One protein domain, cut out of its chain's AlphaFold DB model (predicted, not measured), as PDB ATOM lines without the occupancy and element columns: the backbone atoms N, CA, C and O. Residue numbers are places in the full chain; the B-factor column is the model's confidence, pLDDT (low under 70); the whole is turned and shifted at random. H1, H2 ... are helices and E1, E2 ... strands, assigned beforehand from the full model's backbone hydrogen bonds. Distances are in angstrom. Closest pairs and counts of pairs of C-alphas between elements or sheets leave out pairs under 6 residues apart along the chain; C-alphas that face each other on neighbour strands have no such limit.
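AT A GLANCE: This is residues 3 to 70 of the 142 residues of an uncharacterized protein of Corallococcus sp. AB038B (UniProt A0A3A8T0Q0). A small sheet of three short strands, E4, E1 and E5, has helix H1 packed over its E5 side and the hairpin of E2 and E3 beside E4, while the long helix H2 meets the sheet near its first residues and runs away from it, its residues 65 to 70 sticking out. The printed part has 68 residues with two named helices and five named strands, in the order E1, E2, E3, E4, H1, E5, H2. Both sheets, E4 - E1 - E5 and E2 - E3, are antiparallel, and the class is mixed, helices and strands. The whole is compact, with a radius of gyration of the C-alphas of 12.2 A, yet elongated in outline, spanning 41 by 23 by 17 A.

IN THESE COORDINATES: Find C-alpha 3 at (210.764, 223.535, 173.380), where E1, residues 3 to 5, begins; it is 7.0 A long. Beside it in the sheet are E4, residues 25 to 27, 7.0 A, and E5, residues 45 to 47, 7.1 A. The other sheet has E2, residues 14 to 16, 6.6 A, and E3, residues 19 to 21, 6.3 A. H1, residues 33 to 42, begins at C-alpha 33 at (200.158, 219.811, 169.626) and runs 14.4 A. H2, residues 51 to 70, runs 27.6 A to C-alpha 70 at (211.330, 249.564, 188.537).

HOW THE PARTS SIT: Look first at inner strand E1. Its N 4 and O 46 of E5 are 2.8 A apart, within hydrogen-bond range, and the two strands stand at 147 degrees. On the E4 pair, at 155 degrees, N 3 and O 26 are 2.9 A apart, also within range. E4, H1 and E5 form a split strand-helix-strand unit, two strands running the same way with E1 between them; its crossover is right-handed. H1 is on this sheet at a height of 6.2 A, only just over E5, on which 3 of its C-alphas fall, and on the local plane it runs along the strands at 2 degrees to E5. Its closest C-alphas to E5 are those of Leu 39 and Ala 45, 4.9 A apart. H2 only grazes the sheet, with its residues 52 to 57; the C-alphas of Tyr 46 and Phe 53, the closest of E5 and H2, are 5.2 A apart. H1 and H2 are only just apart, 8.4 A at their closest. Outward from E4, the closest C-alphas of E3 and E4, those of Asp 20 and Ala 26, are 5.8 A apart. In the hairpin E2 and E3, N 21 and O 14 are 2.8 A apart, within range. In H1 and H2 every O i to N i+4 pair is within hydrogen-bond range.

THE WHOLE: The C-alphas of Asp 31 and Ser 69, the two farthest apart, are 41.7 A apart. The printed part has no cut, and no link is long; E1 to E2, 8 residues, is short and the others are tight. The mean pLDDT of the printed part is 84.9, and residues 65 to 70, which stand free in H2, are under 70.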
ATOM      1  N   VAL A   3     211.582 222.509 172.724       91.38
ATOM      2  CA  VAL A   3     210.764 223.535 173.380       91.38
ATOM      3  C   VAL A   3     211.605 224.180 174.472       91.38
ATOM      4  O   VAL A   3     212.235 223.472 175.257       91.38
ATOM      5  N   LYS A   4     211.634 225.513 174.526       93.75
ATOM      6  CA  LYS A   4     212.418 226.282 175.498       93.75
ATOM      7  C   LYS A   4     211.536 227.116 176.414       93.75
ATOM      8  O   LYS A   4     210.622 227.790 175.945       93.75
ATOM      9  N   LEU A   5     211.864 227.104 177.704       92.31
ATOM     10  CA  LEU A   5     211.306 228.013 178.703       92.31
ATOM     11  C   LEU A   5     211.817 229.439 178.487       92.31
ATOM     12  O   LEU A   5     213.023 229.669 178.367       92.31
ATOM     13  N   VAL A   6     210.890 230.392 178.506       90.25
ATOM     14  CA  VAL A   6     211.140 231.835 178.525       90.25
ATOM     15  C   VAL A   6     210.564 232.408 179.821       90.25
ATOM     16  O   VAL A   6     209.486 232.003 180.252       90.25
ATOM     17  N   GLY A   7     211.262 233.348 180.460       87.06
ATOM     18  CA  GLY A   7     210.833 233.936 181.733       87.06
ATOM     19  C   GLY A   7     211.730 233.559 182.920       87.06
ATOM     20  O   GLY A   7     212.858 233.108 182.713       87.06
ATOM     21  N   PRO A   8     211.228 233.666 184.170       83.50
ATOM     22  CA  PRO A   8     211.994 233.397 185.397       83.50
ATOM     23  C   PRO A   8     212.582 231.982 185.517       83.50
ATOM     24  O   PRO A   8     213.405 231.730 186.392       83.50
ATOM     25  N   ARG A   9     212.116 231.044 184.681       83.44
ATOM     26  CA  ARG A   9     212.513 229.628 184.678       83.44
ATOM     27  C   ARG A   9     213.350 229.234 183.455       83.44
ATOM     28  O   ARG A   9     213.649 228.057 183.272       83.44
ATOM     29  N   ALA A  10     213.742 230.199 182.622       86.69
ATOM     30  CA  ALA A  10     214.725 229.966 181.568       86.69
ATOM     31  C   ALA A  10     216.038 229.444 182.185       86.69
ATOM     32  O   ALA A  10     216.480 229.935 183.221       86.69
ATOM     33  N   GLY A  11     216.637 228.416 181.581       86.62
ATOM     34  CA  GLY A  11     217.834 227.759 182.121       86.62
ATOM     35  C   GLY A  11     217.604 226.833 183.327       86.62
ATOM     36  O   GLY A  11     218.556 226.206 183.775       86.62
ATOM     37  N   GLN A  12     216.382 226.701 183.860       89.25
ATOM     38  CA  GLN A  12     216.109 225.806 184.995       89.25
ATOM     39  C   GLN A  12     215.738 224.390 184.540       89.25
ATOM     40  O   GLN A  12     214.907 224.208 183.648       89.25
ATOM     41  N   SER A  13     216.291 223.383 185.216       92.69
ATOM     42  CA  SER A  13     215.867 221.987 185.062       92.69
ATOM     43  C   SER A  13     214.628 221.697 185.924       92.69
ATOM     44  O   SER A  13     214.659 221.911 187.136       92.69
ATOM     45  N   CYS A  14     213.517 221.259 185.318       90.88
ATOM     46  CA  CYS A  14     212.256 220.955 186.013       90.88
ATOM     47  C   CYS A  14     211.261 220.154 185.148       90.88
ATOM     48  O   CYS A  14     211.357 220.149 183.926       90.88
ATOM     49  N   VAL A  15     210.266 219.513 185.773       91.81
ATOM     50  CA  VAL A  15     209.200 218.775 185.067       91.81
ATOM     51  C   VAL A  15     207.961 219.660 184.906       91.81
ATOM     52  O   VAL A  15     207.485 220.230 185.891       91.81
ATOM     53  N   LEU A  16     207.423 219.777 183.688       88.62
ATOM     54  CA  LEU A  16     206.247 220.602 183.366       88.62
ATOM     55  C   LEU A  16     205.337 219.879 182.367       88.62
ATOM     56  O   LEU A  16     205.804 219.379 181.349       88.62
ATOM     57  N   ALA A  17     204.032 219.817 182.655       84.31
ATOM     58  CA  ALA A  17     203.029 219.111 181.841       84.31
ATOM     59  C   ALA A  17     203.390 217.647 181.469       84.31
ATOM     60  O   ALA A  17     202.922 217.132 180.457       84.31
ATOM     61  N   GLY A  18     204.217 216.974 182.282       87.69
ATOM     62  CA  GLY A  18     204.715 215.614 182.023       87.69
ATOM     63  C   GLY A  18     205.992 215.529 181.177       87.69
ATOM     64  O   GLY A  18     206.409 214.424 180.848       87.69
ATOM     65  N   PHE A  19     206.619 216.660 180.840       89.94
ATOM     66  CA  PHE A  19     207.882 216.725 180.102       89.94
ATOM     67  C   PHE A  19     209.022 217.212 180.996       89.94
ATOM     68  O   PHE A  19     208.883 218.217 181.700       89.94
ATOM     69  N   ASP A  20     210.164 216.536 180.917       93.38
ATOM     70  CA  ASP A  20     211.406 216.967 181.548       93.38
ATOM     71  C   ASP A  20     212.052 218.102 180.740       93.38
ATOM     72  O   ASP A  20     212.453 217.922 179.585       93.38
ATOM     73  N   PHE A  21     212.171 219.276 181.357       93.50
ATOM     74  CA  PHE A  21     213.028 220.356 180.886       93.50
ATOM     75  C   PHE A  21     214.391 220.212 181.562       93.50
ATOM     76  O   PHE A  21     214.475 220.231 182.789       93.50
ATOM     77  N   VAL A  22     215.452 220.104 180.764       93.38
ATOM     78  CA  VAL A  22     216.850 220.134 181.208       93.38
ATOM     79  C   VAL A  22     217.455 221.450 180.733       93.38
ATOM     80  O   VAL A  22     217.352 221.791 179.556       93.38
ATOM     81  N   ASP A  23     218.006 222.231 181.659       89.81
ATOM     82  CA  ASP A  23     218.534 223.586 181.440       89.81
ATOM     83  C   ASP A  23     217.560 224.494 180.661       89.81
ATOM     84  O   ASP A  23     217.915 225.264 179.764       89.81
ATOM     85  N   GLY A  24     216.271 224.383 180.998       88.94
ATOM     86  CA  GLY A  24     215.182 225.106 180.352       88.94
ATOM     87  C   GLY A  24     214.762 224.578 178.975       88.94
ATOM     88  O   GLY A  24     214.009 225.271 178.291       88.94
ATOM     89  N   VAL A  25     215.213 223.390 178.550       91.81
ATOM     90  CA  VAL A  25     214.902 222.786 177.241       91.81
ATOM     91  C   VAL A  25     214.262 221.404 177.397       91.81
ATOM     92  O   VAL A  25     214.849 220.515 178.005       91.81
ATOM     93  N   ALA A  26     213.093 221.190 176.792       92.50
ATOM     94  CA  ALA A  26     212.453 219.877 176.683       92.50
ATOM     95  C   ALA A  26     212.413 219.386 175.232       92.50
ATOM     96  O   ALA A  26     212.332 220.174 174.282       92.50
ATOM     97  N   ARG A  27     212.400 218.059 175.053       90.81
ATOM     98  CA  ARG A  27     212.086 217.421 173.768       90.81
ATOM     99  C   ARG A  27     210.643 216.936 173.767       90.81
ATOM    100  O   ARG A  27     210.307 215.971 174.441       90.81
ATOM    101  N   VAL A  28     209.811 217.600 172.971       87.81
ATOM    102  CA  VAL A  28     208.378 217.302 172.832       87.81
ATOM    103  C   VAL A  28     208.126 216.635 171.466       87.81
ATOM    104  O   VAL A  28     208.710 217.080 170.464       87.81
ATOM    105  N   PRO A  29     207.308 215.567 171.379       87.69
ATOM    106  CA  PRO A  29     206.873 214.986 170.105       87.69
ATOM    107  C   PRO A  29     206.139 216.015 169.228       87.69
ATOM    108  O   PRO A  29     205.487 216.920 169.740       87.69
ATOM    109  N   ALA A  30     206.266 215.922 167.902       80.44
ATOM    110  CA  ALA A  30     205.679 216.918 166.988       80.44
ATOM    111  C   ALA A  30     204.145 216.794 166.868       80.44
ATOM    112  O   ALA A  30     203.453 217.760 166.566       80.44
ATOM    113  N   ASP A  31     203.635 215.598 167.141       84.31
ATOM    114  CA  ASP A  31     202.233 215.203 167.250       84.31
ATOM    115  C   ASP A  31     201.548 215.709 168.536       84.31
ATOM    116  O   ASP A  31     200.326 215.856 168.565       84.31
ATOM    117  N   ALA A  32     202.311 216.067 169.576       85.62
ATOM    118  CA  ALA A  32     201.796 216.519 170.873       85.62
ATOM    119  C   ALA A  32     201.333 217.999 170.872       85.62
ATOM    120  O   ALA A  32     201.624 218.765 171.793       85.62
ATOM    121  N   SER A  33     200.592 218.419 169.843       82.44
ATOM    122  CA  SER A  33     200.158 219.811 169.626       82.44
ATOM    123  C   SER A  33     199.357 220.405 170.795       82.44
ATOM    124  O   SER A  33     199.565 221.560 171.165       82.44
ATOM    125  N   ALA A  34     198.502 219.606 171.443       85.88
ATOM    126  CA  ALA A  34     197.767 220.020 172.640       85.88
ATOM    127  C   ALA A  34     198.700 220.324 173.831       85.88
ATOM    128  O   ALA A  34     198.473 221.288 174.563       85.88
ATOM    129  N   ALA A  35     199.784 219.556 173.994       86.31
ATOM    130  CA  ALA A  35     200.789 219.819 175.020       86.31
ATOM    131  C   ALA A  35     201.577 221.100 174.717       86.31
ATOM    132  O   ALA A  35     201.800 221.894 175.626       86.31
ATOM    133  N   LEU A  36     201.925 221.353 173.447       87.38
ATOM    134  CA  LEU A  36     202.559 222.612 173.031       87.38
ATOM    135  C   LEU A  36     201.684 223.832 173.371       87.38
ATOM    136  O   LEU A  36     202.207 224.831 173.856       87.38
ATOM    137  N   GLY A  37     200.360 223.738 173.205       86.31
ATOM    138  CA  GLY A  37     199.424 224.793 173.616       86.31
ATOM    139  C   GLY A  37     199.431 225.064 175.127       86.31
ATOM    140  O   GLY A  37     199.504 226.220 175.549       86.31
ATOM    141  N   ILE A  38     199.411 224.011 175.953       89.38
ATOM    142  CA  ILE A  38     199.484 224.123 177.423       89.38
ATOM    143  C   ILE A  38     200.834 224.715 177.857       89.38
ATOM    144  O   ILE A  38     200.868 225.647 178.661       89.38
ATOM    145  N   LEU A  39     201.936 224.221 177.286       89.69
ATOM    146  CA  LEU A  39     203.299 224.695 177.532       89.69
ATOM    147  C   LEU A  39     203.456 226.189 177.179       89.69
ATOM    148  O   LEU A  39     203.954 226.964 177.997       89.69
ATOM    149  N   ALA A  40     202.951 226.613 176.020       87.81
ATOM    150  CA  ALA A  40     202.988 228.004 175.569       87.81
ATOM    151  C   ALA A  40     202.106 228.947 176.411       87.81
ATOM    152  O   ALA A  40     202.466 230.107 176.606       87.81
ATOM    153  N   THR A  41     200.962 228.465 176.914       88.56
ATOM    154  CA  THR A  41     199.973 229.292 177.637       88.56
ATOM    155  C   THR A  41     200.274 229.421 179.130       88.56
ATOM    156  O   THR A  41     200.158 230.510 179.685       88.56
ATOM    157  N   TYR A  42     200.648 228.324 179.797       88.38
ATOM    158  CA  TYR A  42     200.769 228.266 181.262       88.38
ATOM    159  C   TYR A  42     202.212 228.221 181.769       88.38
ATOM    160  O   TYR A  42     202.454 228.410 182.964       88.38
ATOM    161  N   HIS A  43     203.175 227.933 180.892       87.12
ATOM    162  CA  HIS A  43     204.571 227.721 181.275       87.12
ATOM    163  C   HIS A  43     205.563 228.572 180.474       87.12
ATOM    164  O   HIS A  43     206.762 228.460 180.712       87.12
ATOM    165  N   SER A  44     205.091 229.431 179.559       89.12
ATOM    166  CA  SER A  44     205.935 230.243 178.665       89.12
ATOM    167  C   SER A  44     206.997 229.408 177.931       89.12
ATOM    168  O   SER A  44     208.137 229.832 177.735       89.12
ATOM    169  N   ALA A  45     206.624 228.178 177.573       91.12
ATOM    170  CA  ALA A  45     207.481 227.182 176.953       91.12
ATOM    171  C   ALA A  45     207.112 227.043 175.470       91.12
ATOM    172  O   ALA A  45     206.077 226.471 175.127       91.12
ATOM    173  N   TYR A  46     207.965 227.568 174.591       90.69
ATOM    174  CA  TYR A  46     207.684 227.710 173.157       90.69
ATOM    175  C   TYR A  46     208.638 226.860 172.306       90.69
ATOM    176  O   TYR A  46     209.793 226.671 172.700       90.69
ATOM    177  N   PRO A  47     208.210 226.357 171.131       91.50
ATOM    178  CA  PRO A  47     209.121 225.772 170.154       91.50
ATOM    179  C   PRO A  47     210.257 226.743 169.833       91.50
ATOM    180  O   PRO A  47     209.999 227.904 169.516       91.50
ATOM    181  N   ARG A  48     211.502 226.262 169.904       87.81
ATOM    182  CA  ARG A  48     212.729 227.068 169.760       87.81
ATOM    183  C   ARG A  48     212.750 227.945 168.504       87.81
ATOM    184  O   ARG A  48     213.312 229.034 168.534       87.81
ATOM    185  N   ASP A  49     212.135 227.448 167.436       87.00
ATOM    186  CA  ASP A  49     212.148 228.035 166.096       87.00
ATOM    187  C   ASP A  49     210.815 228.742 165.747       87.00
ATOM    188  O   ASP A  49     210.575 229.074 164.587       87.00
ATOM    189  N   SER A  50     209.919 228.959 166.728       87.81
ATOM    190  CA  SER A  50     208.689 229.748 166.531       87.81
ATOM    191  C   SER A  50     208.918 231.242 166.764       87.81
ATOM    192  O   SER A  50     209.621 231.646 167.690       87.81
ATOM    193  N   ARG A  51     208.182 232.076 166.020       87.62
ATOM    194  CA  ARG A  51     208.037 233.515 166.302       87.62
ATOM    195  C   ARG A  51     207.523 233.799 167.714       87.62
ATOM    196  O   ARG A  51     207.860 234.835 168.276       87.62
ATOM    197  N   ASP A  52     206.740 232.890 168.298       86.00
ATOM    198  CA  ASP A  52     206.242 233.039 169.671       86.00
ATOM    199  C   ASP A  52     207.382 232.990 170.696       86.00
ATOM    200  O   ASP A  52     207.350 233.731 171.674       86.00
ATOM    201  N   PHE A  53     208.416 232.173 170.451       87.44
ATOM    202  CA  PHE A  53     209.610 232.117 171.299       87.44
ATOM    203  C   PHE A  53     210.382 233.438 171.246       87.44
ATOM    204  O   PHE A  53     210.749 233.970 172.292       87.44
ATOM    205  N   GLU A  54     210.583 234.001 170.051       87.62
ATOM    206  CA  GLU A  54     211.269 235.287 169.887       87.62
ATOM    207  C   GLU A  54     210.482 236.436 170.529       87.62
ATOM    208  O   GLU A  54     211.035 237.171 171.343       87.62
ATOM    209  N   ALA A  55     209.180 236.538 170.248       88.81
ATOM    210  CA  ALA A  55     208.318 237.583 170.799       88.81
ATOM    211  C   ALA A  55     208.110 237.453 172.320       88.81
ATOM    212  O   ALA A  55     207.932 238.459 173.008       88.81
ATOM    213  N   ALA A  56     208.126 236.235 172.872       87.38
ATOM    214  CA  ALA A  56     208.136 236.027 174.318       87.38
ATOM    215  C   ALA A  56     209.488 236.411 174.932       87.38
ATOM    216  O   ALA A  56     209.510 237.015 176.005       87.38
ATOM    217  N   ARG A  57     210.608 236.091 174.263       88.31
ATOM    218  CA  ARG A  57     211.956 236.435 174.739       88.31
ATOM    219  C   ARG A  57     212.157 237.945 174.759       88.31
ATOM    220  O   ARG A  57     212.547 238.466 175.793       88.31
ATOM    221  N   GLU A  58     211.793 238.639 173.685       87.81
ATOM    222  CA  GLU A  58     211.849 240.102 173.589       87.81
ATOM    223  C   GLU A  58     210.994 240.771 174.677       87.81
ATOM    224  O   GLU A  58     211.477 241.644 175.392       87.81
ATOM    225  N   LYS A  59     209.752 240.310 174.895       87.50
ATOM    226  CA  LYS A  59     208.900 240.806 175.994       87.50
ATOM    227  C   LYS A  59     209.490 240.529 177.372       87.50
ATOM    228  O   LYS A  59     209.314 241.349 178.272       87.50
ATOM    229  N   TRP A  60     210.158 239.392 177.566       86.56
ATOM    230  CA  TRP A  60     210.839 239.083 178.823       86.56
ATOM    231  C   TRP A  60     212.073 239.968 179.027       86.56
ATOM    232  O   TRP A  60     212.221 240.539 180.100       86.56
ATOM    233  N   GLU A  61     212.904 240.151 178.003       85.81
ATOM    234  CA  GLU A  61     214.075 241.037 178.008       85.81
ATOM    235  C   GLU A  61     213.656 242.501 178.255       85.81
ATOM    236  O   GLU A  61     214.221 243.166 179.125       85.81
ATOM    237  N   GLU A  62     212.583 242.981 177.614       84.00
ATOM    238  CA  GLU A  62     211.994 244.301 177.877       84.00
ATOM    239  C   GLU A  62     211.428 244.405 179.307       84.00
ATOM    240  O   GLU A  62     211.612 245.421 179.982       84.00
ATOM    241  N   SER A  63     210.787 243.343 179.808       78.94
ATOM    242  CA  SER A  63     210.276 243.270 181.187       78.94
ATOM    243  C   SER A  63     211.390 243.171 182.229       78.94
ATOM    244  O   SER A  63     211.193 243.605 183.358       78.94
ATOM    245  N   GLN A  64     212.564 242.643 181.878       76.56
ATOM    246  CA  GLN A  64     213.760 242.656 182.723       76.56
ATOM    247  C   GLN A  64     214.471 244.011 182.676       76.56
ATOM    248  O   GLN A  64     214.962 244.455 183.704       76.56
ATOM    249  N   TRP A  65     214.459 244.728 181.548       64.88
ATOM    250  CA  TRP A  65     214.981 246.097 181.481       64.88
ATOM    251  C   TRP A  65     214.095 247.091 182.250       64.88
ATOM    252  O   TRP A  65     214.566 247.816 183.127       64.88
ATOM    253  N   LYS A  66     212.778 247.070 181.999       59.09
ATOM    254  CA  LYS A  66     211.789 247.826 182.788       59.09
ATOM    255  C   LYS A  66     211.770 247.356 184.245       59.09
ATOM    256  O   LYS A  66     211.642 248.179 185.141       59.09
ATOM    257  N   GLY A  67     211.956 246.058 184.481       51.22
ATOM    258  CA  GLY A  67     212.065 245.443 185.803       51.22
ATOM    259  C   GLY A  67     213.353 245.781 186.550       51.22
ATOM    260  O   GLY A  67     213.320 245.841 187.765       51.22
ATOM    261  N   ALA A  68     214.463 246.093 185.880       48.66
ATOM    262  CA  ALA A  68     215.632 246.686 186.532       48.66
ATOM    263  C   ALA A  68     215.350 248.154 186.900       48.66
ATOM    264  O   ALA A  68     215.603 248.574 188.024       48.66
ATOM    265  N   SER A  69     214.717 248.901 185.988       46.97
ATOM    266  CA  SER A  69     214.327 250.309 186.179       46.97
ATOM    267  C   SER A  69     213.200 250.537 187.211       46.97
ATOM    268  O   SER A  69     212.996 251.659 187.666       46.97
ATOM    269  N   ALA A  70     212.455 249.491 187.592       46.91
ATOM    270  CA  ALA A  70     211.330 249.564 188.537       46.91
ATOM    271  C   ALA A  70     211.373 248.515 189.670       46.91
ATOM    272  O   ALA A  70     210.503 248.515 190.540       46.91
TER     273      ALA A  70